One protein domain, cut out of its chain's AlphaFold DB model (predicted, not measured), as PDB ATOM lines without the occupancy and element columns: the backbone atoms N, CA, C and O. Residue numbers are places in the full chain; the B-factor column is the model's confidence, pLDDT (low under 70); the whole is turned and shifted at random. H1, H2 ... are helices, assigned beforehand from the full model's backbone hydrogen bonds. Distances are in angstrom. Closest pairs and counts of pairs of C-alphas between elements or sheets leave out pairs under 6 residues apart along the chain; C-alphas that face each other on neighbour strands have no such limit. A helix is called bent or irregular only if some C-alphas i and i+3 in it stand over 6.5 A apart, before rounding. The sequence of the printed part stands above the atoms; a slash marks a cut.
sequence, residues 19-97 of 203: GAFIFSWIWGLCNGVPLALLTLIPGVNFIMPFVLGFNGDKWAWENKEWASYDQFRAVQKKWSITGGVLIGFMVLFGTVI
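AT A GLANCE: This is residues 19 to 97 of the 203 residues of an uncharacterized protein of Gammaproteobacteria bacterium 42_54_T18 (UniProt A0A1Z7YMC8). One long straight helix, H5, runs along one side of a small cluster of four shorter helices, and its last part, residues 88 to 97, sticks out free beyond them. The short H1 is in the middle, between H5 and the kinked H4, while H2 and H3 form a hairpin, and H3 lies on the side of the cluster away from H5. The 79 printed residues hold five named helices, H1 to H5 in that order along the chain, and no named strand; the class is all helix. The whole is compact, with a radius of gyration of the C-alphas of 13.3 A, yet elongated in outline, spanning 45 by 28 by 16 A.

HOW THE PARTS SIT: H5, residues 69 to 97, touches H1, residues 19 to 23, with residues 76 to 84 alone; the closest C-alphas, those of Gly 19 and Gly 83, are 4.2 A apart. H1 also touches H4, residues 44 to 63, through residues 49 to 56 of H4 alone, closest at the C-alphas of Phe 21 and Gly 53, 4.5 A. H4 has a kink of 75 degrees near residue 55 and is irregular: C-alphas 54 and 57 are 7.7 A apart. H4 and H5 are close but not clearly touching, their closest C-alphas being those of Asp 57 and Gln 76, 6.8 A apart. H3, residues 34 to 40, touches residues 44 to 52 of H4 alone, closest at the C-alphas of Thr 39 and Asn 45, 4.0 A; this helical hairpin has a shallow tilt of 16 degrees, opposite ways. H2, residues 25 to 31, forms another helical hairpin with H3, a shallow tilt of 14 degrees, opposite ways, closest at the C-alphas of Trp 25 and Ala 36, 4.8 A. H2 and H4 only just touch, with 3 pairs of C-alphas within 8 A, closest at Asn 31 and Ala 60, 5.2 A. H1 and H2 only just touch, with 3 pairs of C-alphas within 8 A, and touch only at the corner by their link, closest at the C-alphas of Ala 20 and Trp 27, 5.5 A. The three touching pairs with a tilt, H2 and H3, H2 and H4, and H3 and H4, are shallow, a mostly aligned packing. H3 and H5 are apart. In H1, H2 and H5 every O i to N i+4 pair is within hydrogen-bond range; in H4 12 of 16 are, and in H3 0 of 3, beside 4 of 4 O i to N i+3 pairs.

IN THESE COORDINATES: H5 is 41.8 A from first to last C-alpha; C-alpha 69 is at (82.256, 214.804, 212.010), and C-alpha 97 is at (89.530, 239.919, 179.412). H4 measures 21.2 A, H3 11.4 A, H2 9.7 A and H1 5.5 A. H1 begins with C-alpha 19 at (82.218, 223.680, 195.906).

THE WHOLE: The two C-alphas farthest apart, those of Ala 67 and Ile 97, are 44.6 A apart. The printed part has no cut, and its four links between helices are tight. The mean pLDDT of the printed part is 94.3, and no printed residue is under 70.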
ATOM      1  N   GLY A  19      82.198 224.890 196.721       94.56
ATOM      2  CA  GLY A  19      82.218 223.680 195.906       94.56
ATOM      3  C   GLY A  19      80.813 223.253 195.487       94.56
ATOM      4  O   GLY A  19      80.599 222.949 194.317       94.56
ATOM      5  N   ALA A  20      79.853 223.299 196.414       96.06
ATOM      6  CA  ALA A  20      78.444 223.034 196.131       96.06
ATOM      7  C   ALA A  20      77.852 224.062 195.156       96.06
ATOM      8  O   ALA A  20      77.105 223.693 194.258       96.06
ATOM      9  N   PHE A  21      78.239 225.334 195.285       97.12
ATOM     10  CA  PHE A  21      77.837 226.390 194.357       97.12
ATOM     11  C   PHE A  21      78.395 226.158 192.940       97.12
ATOM     12  O   PHE A  21      77.632 226.073 191.981       97.12
ATOM     13  N   ILE A  22      79.712 225.982 192.791       95.38
ATOM     14  CA  ILE A  22      80.355 225.919 191.465       95.38
ATOM     15  C   ILE A  22      80.198 224.569 190.779       95.38
ATOM     16  O   ILE A  22      79.841 224.504 189.606       95.38
ATOM     17  N   PHE A  23      80.472 223.480 191.493       94.06
ATOM     18  CA  PHE A  23      80.456 222.142 190.908       94.06
ATOM     19  C   PHE A  23      79.077 221.490 190.980       94.06
ATOM     20  O   PHE A  23      78.880 220.463 190.333       94.06
ATOM     21  N   SER A  24      78.138 222.082 191.733       95.00
ATOM     22  CA  SER A  24      76.709 221.755 191.760       95.00
ATOM     23  C   SER A  24      76.442 220.246 191.681       95.00
ATOM     24  O   SER A  24      76.654 219.538 192.666       95.00
ATOM     25  N   TRP A  25      76.042 219.724 190.516       94.19
ATOM     26  CA  TRP A  25      75.742 218.307 190.303       94.19
ATOM     27  C   TRP A  25      76.910 217.359 190.632       94.19
ATOM     28  O   TRP A  25      76.674 216.323 191.249       94.19
ATOM     29  N   ILE A  26      78.164 217.704 190.304       95.88
ATOM     30  CA  ILE A  26      79.348 216.877 190.623       95.88
ATOM     31  C   ILE A  26      79.513 216.789 192.136       95.88
ATOM     32  O   ILE A  26      79.667 215.704 192.699       95.88
ATOM     33  N   TRP A  27      79.449 217.944 192.804       97.06
ATOM     34  CA  TRP A  27      79.531 218.003 194.256       97.06
ATOM     35  C   TRP A  27      78.395 217.189 194.889       97.06
ATOM     36  O   TRP A  27      78.649 216.407 195.806       97.06
ATOM     37  N   GLY A  28      77.169 217.294 194.370       95.94
ATOM     38  CA  GLY A  28      76.021 216.547 194.878       95.94
ATOM     39  C   GLY A  28      76.166 215.037 194.730       95.94
ATOM     40  O   GLY A  28      75.904 214.316 195.689       95.94
ATOM     41  N   LEU A  29      76.675 214.550 193.594       94.94
ATOM     42  CA  LEU A  29      76.972 213.125 193.401       94.94
ATOM     43  C   LEU A  29      77.996 212.614 194.426       94.94
ATOM     44  O   LEU A  29      77.792 211.567 195.037       94.94
ATOM     45  N   CYS A  30      79.073 213.363 194.676       94.44
ATOM     46  CA  CYS A  30      80.102 212.964 195.644       94.44
ATOM     47  C   CYS A  30      79.639 213.044 197.113       94.44
ATOM     48  O   CYS A  30      80.210 212.372 197.983       94.44
ATOM     49  N   ASN A  31      78.631 213.868 197.401       94.88
ATOM     50  CA  ASN A  31      78.161 214.169 198.756       94.88
ATOM     51  C   ASN A  31      76.757 213.630 199.063       94.88
ATOM     52  O   ASN A  31      76.224 213.933 200.125       94.88
ATOM     53  N   GLY A  32      76.176 212.811 198.183       94.50
ATOM     54  CA  GLY A  32      74.873 212.182 198.412       94.50
ATOM     55  C   GLY A  32      73.693 213.152 198.347       94.50
ATOM     56  O   GLY A  32      72.669 212.895 198.959       94.50
ATOM     57  N   VAL A  33      73.808 214.266 197.620       96.38
ATOM     58  CA  VAL A  33      72.754 215.288 197.512       96.38
ATOM     59  C   VAL A  33      72.124 215.233 196.114       96.38
ATOM     60  O   VAL A  33      72.546 215.976 195.224       96.38
ATOM     61  N   PRO A  34      71.103 214.381 195.881       94.00
ATOM     62  CA  PRO A  34      70.479 214.233 194.562       94.00
ATOM     63  C   PRO A  34      69.774 215.509 194.101       94.00
ATOM     64  O   PRO A  34      69.658 215.751 192.903       94.00
ATOM     65  N   LEU A  35      69.365 216.373 195.038       94.12
ATOM     66  CA  LEU A  35      68.768 217.672 194.729       94.12
ATOM     67  C   LEU A  35      69.714 218.572 193.917       94.12
ATOM     68  O   LEU A  35      69.257 219.445 193.185       94.12
ATOM     69  N   ALA A  36      71.027 218.328 193.975       95.31
ATOM     70  CA  ALA A  36      71.983 219.036 193.139       95.31
ATOM     71  C   ALA A  36      71.801 218.760 191.639       95.31
ATOM     72  O   ALA A  36      72.193 219.583 190.824       95.31
ATOM     73  N   LEU A  37      71.169 217.647 191.249       95.62
ATOM     74  CA  LEU A  37      70.874 217.351 189.843       95.62
ATOM     75  C   LEU A  37      69.860 218.330 189.235       95.62
ATOM     76  O   LEU A  37      69.813 218.476 188.016       95.62
ATOM     77  N   LEU A  38      69.101 219.063 190.061       95.06
ATOM     78  CA  LEU A  38      68.217 220.129 189.588       95.06
ATOM     79  C   LEU A  38      68.980 221.253 188.869       95.06
ATOM     80  O   LEU A  38      68.388 221.963 188.061       95.06
ATOM     81  N   THR A  39      70.295 221.390 189.082       95.25
ATOM     82  CA  THR A  39      71.115 222.351 188.327       95.25
ATOM     83  C   THR A  39      71.295 221.977 186.856       95.25
ATOM     84  O   THR A  39      71.866 222.757 186.105       95.25
ATOM     85  N   LEU A  40      70.851 220.793 186.428       95.06
ATOM     86  CA  LEU A  40      70.845 220.391 185.018       95.06
ATOM     87  C   LEU A  40      69.565 220.831 184.289       95.06
ATOM     88  O   LEU A  40      69.498 220.743 183.065       95.06
ATOM     89  N   ILE A  41      68.555 221.313 185.019       96.00
ATOM     90  CA  ILE A  41      67.289 221.778 184.449       96.00
ATOM     91  C   ILE A  41      67.419 223.268 184.085       96.00
ATOM     92  O   ILE A  41      67.714 224.080 184.971       96.00
ATOM     93  N   PRO A  42      67.172 223.663 182.821       93.94
ATOM     94  CA  PRO A  42      67.178 225.069 182.420       93.94
ATOM     95  C   PRO A  42      66.217 225.920 183.264       93.94
ATOM     96  O   PRO A  42      65.099 225.503 183.565       93.94
ATOM     97  N   GLY A  43      66.650 227.113 183.663       93.00
ATOM     98  CA  GLY A  43      65.899 228.010 184.547       93.00
ATOM     99  C   GLY A  43      66.184 227.745 186.028       93.00
ATOM    100  O   GLY A  43      66.556 228.658 186.762       93.00
ATOM    101  N   VAL A  44      66.093 226.486 186.467       93.19
ATOM    102  CA  VAL A  44      66.419 226.094 187.853       93.19
ATOM    103  C   VAL A  44      67.923 226.194 188.117       93.19
ATOM    104  O   VAL A  44      68.346 226.569 189.211       93.19
ATOM    105  N   ASN A  45      68.729 225.939 187.088       93.81
ATOM    106  CA  ASN A  45      70.182 226.054 187.092       93.81
ATOM    107  C   ASN A  45      70.736 227.447 187.446       93.81
ATOM    108  O   ASN A  45      71.920 227.540 187.750       93.81
ATOM    109  N   PHE A  46      69.917 228.503 187.469       94.06
ATOM    110  CA  PHE A  46      70.336 229.825 187.947       94.06
ATOM    111  C   PHE A  46      70.185 229.995 189.460       94.06
ATOM    112  O   PHE A  46      71.019 230.633 190.090       94.06
ATOM    113  N   ILE A  47      69.130 229.432 190.053       96.19
ATOM    114  CA  ILE A  47      68.803 229.634 191.474       96.19
ATOM    115  C   ILE A  47      69.415 228.525 192.327       96.19
ATOM    116  O   ILE A  47      69.988 228.775 193.387       96.19
ATOM    117  N   MET A  48      69.316 227.286 191.855       96.50
ATOM    118  CA  MET A  48      69.692 226.103 192.615       96.50
ATOM    119  C   MET A  48      71.165 226.081 193.068       96.50
ATOM    120  O   MET A  48      71.395 225.681 194.210       96.50
ATOM    121  N   PRO A  49      72.158 226.566 192.289       96.62
ATOM    122  CA  PRO A  49      73.531 226.696 192.778       96.62
ATOM    123  C   PRO A  49      73.638 227.520 194.063       96.62
ATOM    124  O   PRO A  49      74.365 227.138 194.975       96.62
ATOM    125  N   PHE A  50      72.883 228.617 194.189       97.06
ATOM    126  CA  PHE A  50      72.882 229.433 195.409       97.06
ATOM    127  C   PHE A  50      72.273 228.681 196.586       97.06
ATOM    128  O   PHE A  50      72.813 228.712 197.691       97.06
ATOM    129  N   VAL A  51      71.176 227.958 196.346       96.75
ATOM    130  CA  VAL A  51      70.548 227.127 197.379       96.75
ATOM    131  C   VAL A  51      71.521 226.049 197.864       96.75
ATOM    132  O   VAL A  51      71.639 225.848 199.073       96.75
ATOM    133  N   LEU A  52      72.265 225.418 196.947       96.75
ATOM    134  CA  LEU A  52      73.340 224.471 197.258       96.75
ATOM    135  C   LEU A  52      74.510 225.137 197.983       96.75
ATOM    136  O   LEU A  52      75.055 224.550 198.908       96.75
ATOM    137  N   GLY A  53      74.891 226.358 197.620       96.12
ATOM    138  CA  GLY A  53      75.941 227.088 198.323       96.12
ATOM    139  C   GLY A  53      75.585 227.343 199.791       96.12
ATOM    140  O   GLY A  53      76.431 227.153 200.661       96.12
ATOM    141  N   PHE A  54      74.328 227.701 200.087       96.69
ATOM    142  CA  PHE A  54      73.864 227.953 201.458       96.69
ATOM    143  C   PHE A  54      73.570 226.678 202.257       96.69
ATOM    144  O   PHE A  54      73.926 226.597 203.430       96.69
ATOM    145  N   ASN A  55      72.899 225.696 201.648       95.44
ATOM    146  CA  ASN A  55      72.396 224.506 202.345       95.44
ATOM    147  C   ASN A  55      73.225 223.245 202.082       95.44
ATOM    148  O   ASN A  55      72.937 222.202 202.661       95.44
ATOM    149  N   GLY A  56      74.249 223.317 201.231       94.50
ATOM    150  CA  GLY A  56      75.020 222.162 200.778       94.50
ATOM    151  C   GLY A  56      75.624 221.375 201.930       94.50
ATOM    152  O   GLY A  56      75.363 220.183 202.046       94.50
ATOM    153  N   ASP A  57      76.344 222.030 202.844       94.75
ATOM    154  CA  ASP A  57      76.923 221.339 204.005       94.75
ATOM    155  C   ASP A  57      75.850 220.600 204.819       94.75
ATOM    156  O   ASP A  57      76.045 219.448 205.205       94.75
ATOM    157  N   LYS A  58      74.691 221.232 205.030       94.44
ATOM    158  CA  LYS A  58      73.572 220.627 205.757       94.44
ATOM    159  C   LYS A  58      73.031 219.399 205.034       94.44
ATOM    160  O   LYS A  58      72.927 218.332 205.626       94.44
ATOM    161  N   TRP A  59      72.739 219.521 203.745       95.19
ATOM    162  CA  TRP A  59      72.206 218.409 202.966       95.19
ATOM    163  C   TRP A  59      73.210 217.270 202.802       95.19
ATOM    164  O   TRP A  59      72.814 216.110 202.836       95.19
ATOM    165  N   ALA A  60      74.499 217.571 202.671       94.50
ATOM    166  CA  ALA A  60      75.546 216.557 202.629       94.50
ATOM    167  C   ALA A  60      75.660 215.800 203.958       94.50
ATOM    168  O   ALA A  60      75.899 214.594 203.953       94.50
ATOM    169  N   TRP A  61      75.485 216.491 205.087       94.25
ATOM    170  CA  TRP A  61      75.454 215.859 206.405       94.25
ATOM    171  C   TRP A  61      74.237 214.941 206.577       94.25
ATOM    172  O   TRP A  61      74.375 213.832 207.076       94.25
ATOM    173  N   GLU A  62      73.060 215.384 206.129       91.62
ATOM    174  CA  GLU A  62      71.797 214.654 206.308       91.62
ATOM    175  C   GLU A  62      71.634 213.448 205.366       91.62
ATOM    176  O   GLU A  62      70.982 212.477 205.738       91.62
ATOM    177  N   ASN A  63      72.194 213.493 204.150       91.62
ATOM    178  CA  ASN A  63      71.910 212.489 203.111       91.62
ATOM    179  C   ASN A  63      73.015 211.442 202.897       91.62
ATOM    180  O   ASN A  63      72.835 210.521 202.097       91.62
ATOM    181  N   LYS A  64      74.166 211.564 203.564       90.50
ATOM    182  CA  LYS A  64      75.293 210.638 203.405       90.50
ATOM    183  C   LYS A  64      75.778 210.142 204.759       90.50
ATOM    184  O   LYS A  64      75.841 210.902 205.716       90.50
ATOM    185  N   GLU A  65      76.170 208.874 204.820       90.62
ATOM    186  CA  GLU A  65      76.830 208.319 206.000       90.62
ATOM    187  C   GLU A  65      78.285 208.806 206.080       90.62
ATOM    188  O   GLU A  65      79.066 208.675 205.129       90.62
ATOM    189  N   TRP A  66      78.650 209.370 207.232       90.75
ATOM    190  CA  TRP A  66      79.993 209.860 207.531       90.75
ATOM    191  C   TRP A  66      80.563 209.080 208.712       90.75
ATOM    192  O   TRP A  66      79.877 208.883 209.711       90.75
ATOM    193  N   ALA A  67      81.828 208.665 208.627       90.25
ATOM    194  CA  ALA A  67      82.469 207.910 209.703       90.25
ATOM    195  C   ALA A  67      82.714 208.778 210.949       90.25
ATOM    196  O   ALA A  67      82.739 208.273 212.067       90.25
ATOM    197  N   SER A  68      82.911 210.086 210.758       90.50
ATOM    198  CA  SER A  68      83.008 211.066 211.838       90.50
ATOM    199  C   SER A  68      82.701 212.481 211.348       90.50
ATOM    200  O   SER A  68      82.779 212.786 210.152       90.50
ATOM    201  N   TYR A  69      82.408 213.377 212.294       89.12
ATOM    202  CA  TYR A  69      82.256 214.804 212.010       89.12
ATOM    203  C   TYR A  69      83.534 215.418 211.409       89.12
ATOM    204  O   TYR A  69      83.463 216.199 210.459       89.12
ATOM    205  N   ASP A  70      84.712 215.011 211.888       90.50
ATOM    206  CA  ASP A  70      85.993 215.502 211.368       90.50
ATOM    207  C   ASP A  70      86.220 215.092 209.913       90.50
ATOM    208  O   ASP A  70      86.679 215.901 209.097       90.50
ATOM    209  N   GLN A  71      85.844 213.859 209.554       92.94
ATOM    210  CA  GLN A  71      85.908 213.394 208.172       92.94
ATOM    211  C   GLN A  71      85.007 214.250 207.272       92.94
ATOM    212  O   GLN A  71      85.453 214.718 206.219       92.94
ATOM    213  N   PHE A  72      83.763 214.495 207.694       92.88
ATOM    214  CA  PHE A  72      82.826 215.358 206.974       92.88
ATOM    215  C   PHE A  72      83.404 216.763 206.763       92.88
ATOM    216  O   PHE A  72      83.473 217.254 205.631       92.88
ATOM    217  N   ARG A  73      83.902 217.391 207.833       92.62
ATOM    218  CA  ARG A  73      84.475 218.742 207.785       92.62
ATOM    219  C   ARG A  73      85.695 218.829 206.881       92.62
ATOM    220  O   ARG A  73      85.824 219.803 206.139       92.62
ATOM    221  N   ALA A  74      86.569 217.826 206.899       93.62
ATOM    222  CA  ALA A  74      87.731 217.784 206.021       93.62
ATOM    223  C   ALA A  74      87.328 217.730 204.538       93.62
ATOM    224  O   ALA A  74      87.929 218.421 203.711       93.62
ATOM    225  N   VAL A  75      86.296 216.951 204.198       94.56
ATOM    226  CA  VAL A  75      85.781 216.844 202.824       94.56
ATOM    227  C   VAL A  75      85.102 218.141 202.381       94.56
ATOM    228  O   VAL A  75      85.462 218.669 201.327       94.56
ATOM    229  N   GLN A  76      84.195 218.709 203.185       94.88
ATOM    230  CA  GLN A  76      83.522 219.965 202.815       94.88
ATOM    231  C   GLN A  76      84.496 221.137 202.708       94.88
ATOM    232  O   GLN A  76      84.393 221.948 201.787       94.88
ATOM    233  N   LYS A  77      85.510 221.197 203.581       94.19
ATOM    234  CA  LYS A  77      86.558 222.221 203.499       94.19
ATOM    235  C   LYS A  77      87.329 222.139 202.182       94.19
ATOM    236  O   LYS A  77      87.577 223.177 201.579       94.19
ATOM    237  N   LYS A  78      87.687 220.935 201.717       95.88
ATOM    238  CA  LYS A  78      88.361 220.757 200.420       95.88
ATOM    239  C   LYS A  78      87.489 221.263 199.274       95.88
ATOM    240  O   LYS A  78      87.953 222.084 198.494       95.88
ATOM    241  N   TRP A  79      86.219 220.857 199.233       95.81
ATOM    242  CA  TRP A  79      85.268 221.326 198.220       95.81
ATOM    243  C   TRP A  79      85.106 222.847 198.218       95.81
ATOM    244  O   TRP A  79      85.192 223.471 197.161       95.81
ATOM    245  N   SER A  80      84.930 223.448 199.396       95.06
ATOM    246  CA  SER A  80      84.762 224.896 199.529       95.06
ATOM    247  C   SER A  80      86.036 225.667 199.150       95.06
ATOM    248  O   SER A  80      85.960 226.682 198.465       95.06
ATOM    249  N   ILE A  81      87.231 225.169 199.488       95.50
ATOM    250  CA  ILE A  81      88.487 225.799 199.046       95.50
ATOM    251  C   ILE A  81      88.640 225.696 197.527       95.50
ATOM    252  O   ILE A  81      88.903 226.705 196.880       95.50
ATOM    253  N   THR A  82      88.450 224.509 196.944       95.38
ATOM    254  CA  THR A  82      88.598 224.314 195.494       95.38
ATOM    255  C   THR A  82      87.624 225.191 194.708       95.38
ATOM    256  O   THR A  82      88.036 225.845 193.752       95.38
ATOM    257  N   GLY A  83      86.358 225.261 195.132       94.88
ATOM    258  CA  GLY A  83      85.370 226.145 194.510       94.88
ATOM    259  C   GLY A  83      85.738 227.625 194.647       94.88
ATOM    260  O   GLY A  83      85.686 228.363 193.667       94.88
ATOM    261  N   GLY A  84      86.173 228.054 195.837       94.88
ATOM    262  CA  GLY A  84      86.555 229.446 196.087       94.88
ATOM    263  C   GLY A  84      87.775 229.888 195.273       94.88
ATOM    264  O   GLY A  84      87.770 230.972 194.694       94.88
ATOM    265  N   VAL A  85      88.793 229.029 195.166       96.69
ATOM    266  CA  VAL A  85      89.982 229.280 194.335       96.69
ATOM    267  C   VAL A  85      89.595 229.429 192.864       96.69
ATOM    268  O   VAL A  85      90.046 230.365 192.207       96.69
ATOM    269  N   LEU A  86      88.725 228.553 192.352       95.75
ATOM    270  CA  LEU A  86      88.281 228.615 190.962       95.75
ATOM    271  C   LEU A  86      87.509 229.910 190.657       95.75
ATOM    272  O   LEU A  86      87.761 230.527 189.626       95.75
ATOM    273  N   ILE A  87      86.640 230.366 191.565       94.56
ATOM    274  CA  ILE A  87      85.958 231.667 191.429       94.56
ATOM    275  C   ILE A  87      86.959 232.811 191.423       94.56
ATOM    276  O   ILE A  87      86.855 233.694 190.576       94.56
ATOM    277  N   GLY A  88      87.933 232.796 192.337       94.81
ATOM    278  CA  GLY A  88      88.980 233.816 192.380       94.81
ATOM    279  C   GLY A  88      89.711 233.933 191.042       94.81
ATOM    280  O   GLY A  88      89.871 235.036 190.524       94.81
ATOM    281  N   PHE A  89      90.067 232.796 190.434       96.25
ATOM    282  CA  PHE A  89      90.640 232.775 189.089       96.25
ATOM    283  C   PHE A  89      89.664 233.291 188.026       96.25
ATOM    284  O   PHE A  89      90.055 234.133 187.227       96.25
ATOM    285  N   MET A  90      88.405 232.845 188.010       94.62
ATOM    286  CA  MET A  90      87.416 233.304 187.023       94.62
ATOM    287  C   MET A  90      87.186 234.816 187.081       94.62
ATOM    288  O   MET A  90      87.118 235.455 186.036       94.62
ATOM    289  N   VAL A  91      87.102 235.393 188.281       95.12
ATOM    290  CA  VAL A  91      86.956 236.843 188.460       95.12
ATOM    291  C   VAL A  91      88.201 237.562 187.950       95.12
ATOM    292  O   VAL A  91      88.077 238.485 187.150       95.12
ATOM    293  N   LEU A  92      89.399 237.112 188.337       94.81
ATOM    294  CA  LEU A  92      90.653 237.710 187.881       94.81
ATOM    295  C   LEU A  92      90.777 237.670 186.349       94.81
ATOM    296  O   LEU A  92      90.956 238.706 185.714       94.81
ATOM    297  N   PHE A  93      90.621 236.495 185.737       94.50
ATOM    298  CA  PHE A  93      90.686 236.354 184.282       94.50
ATOM    299  C   PHE A  93      89.573 237.129 183.573       94.50
ATOM    300  O   PHE A  93      89.837 237.774 182.563       94.50
ATOM    301  N   GLY A  94      88.354 237.124 184.116       92.31
ATOM    302  CA  GLY A  94      87.235 237.903 183.590       92.31
ATOM    303  C   GLY A  94      87.541 239.399 183.558       92.31
ATOM    304  O   GLY A  94      87.336 240.032 182.527       92.31
ATOM    305  N   THR A  95      88.105 239.954 184.637       90.00
ATOM    306  CA  THR A  95      88.494 241.376 184.680       90.00
ATOM    307  C   THR A  95      89.570 241.724 183.653       90.00
ATOM    308  O   THR A  95      89.453 242.745 182.980       90.00
ATOM    309  N   VAL A  96      90.572 240.857 183.468       90.56
ATOM    310  CA  VAL A  96      91.613 241.056 182.448       90.56
ATOM    311  C   VAL A  96      91.002 241.032 181.046       90.56
ATOM    312  O   VAL A  96      91.231 241.958 180.272       90.56
ATOM    313  N   ILE A  97      90.174 240.034 180.728       90.06
ATOM    314  CA  ILE A  97      89.530 239.919 179.412       90.06
ATOM    315  C   ILE A  97      88.669 241.151 179.119       90.06
ATOM    316  O   ILE A  97      88.851 241.767 178.073       90.06
TER     317      ILE A  97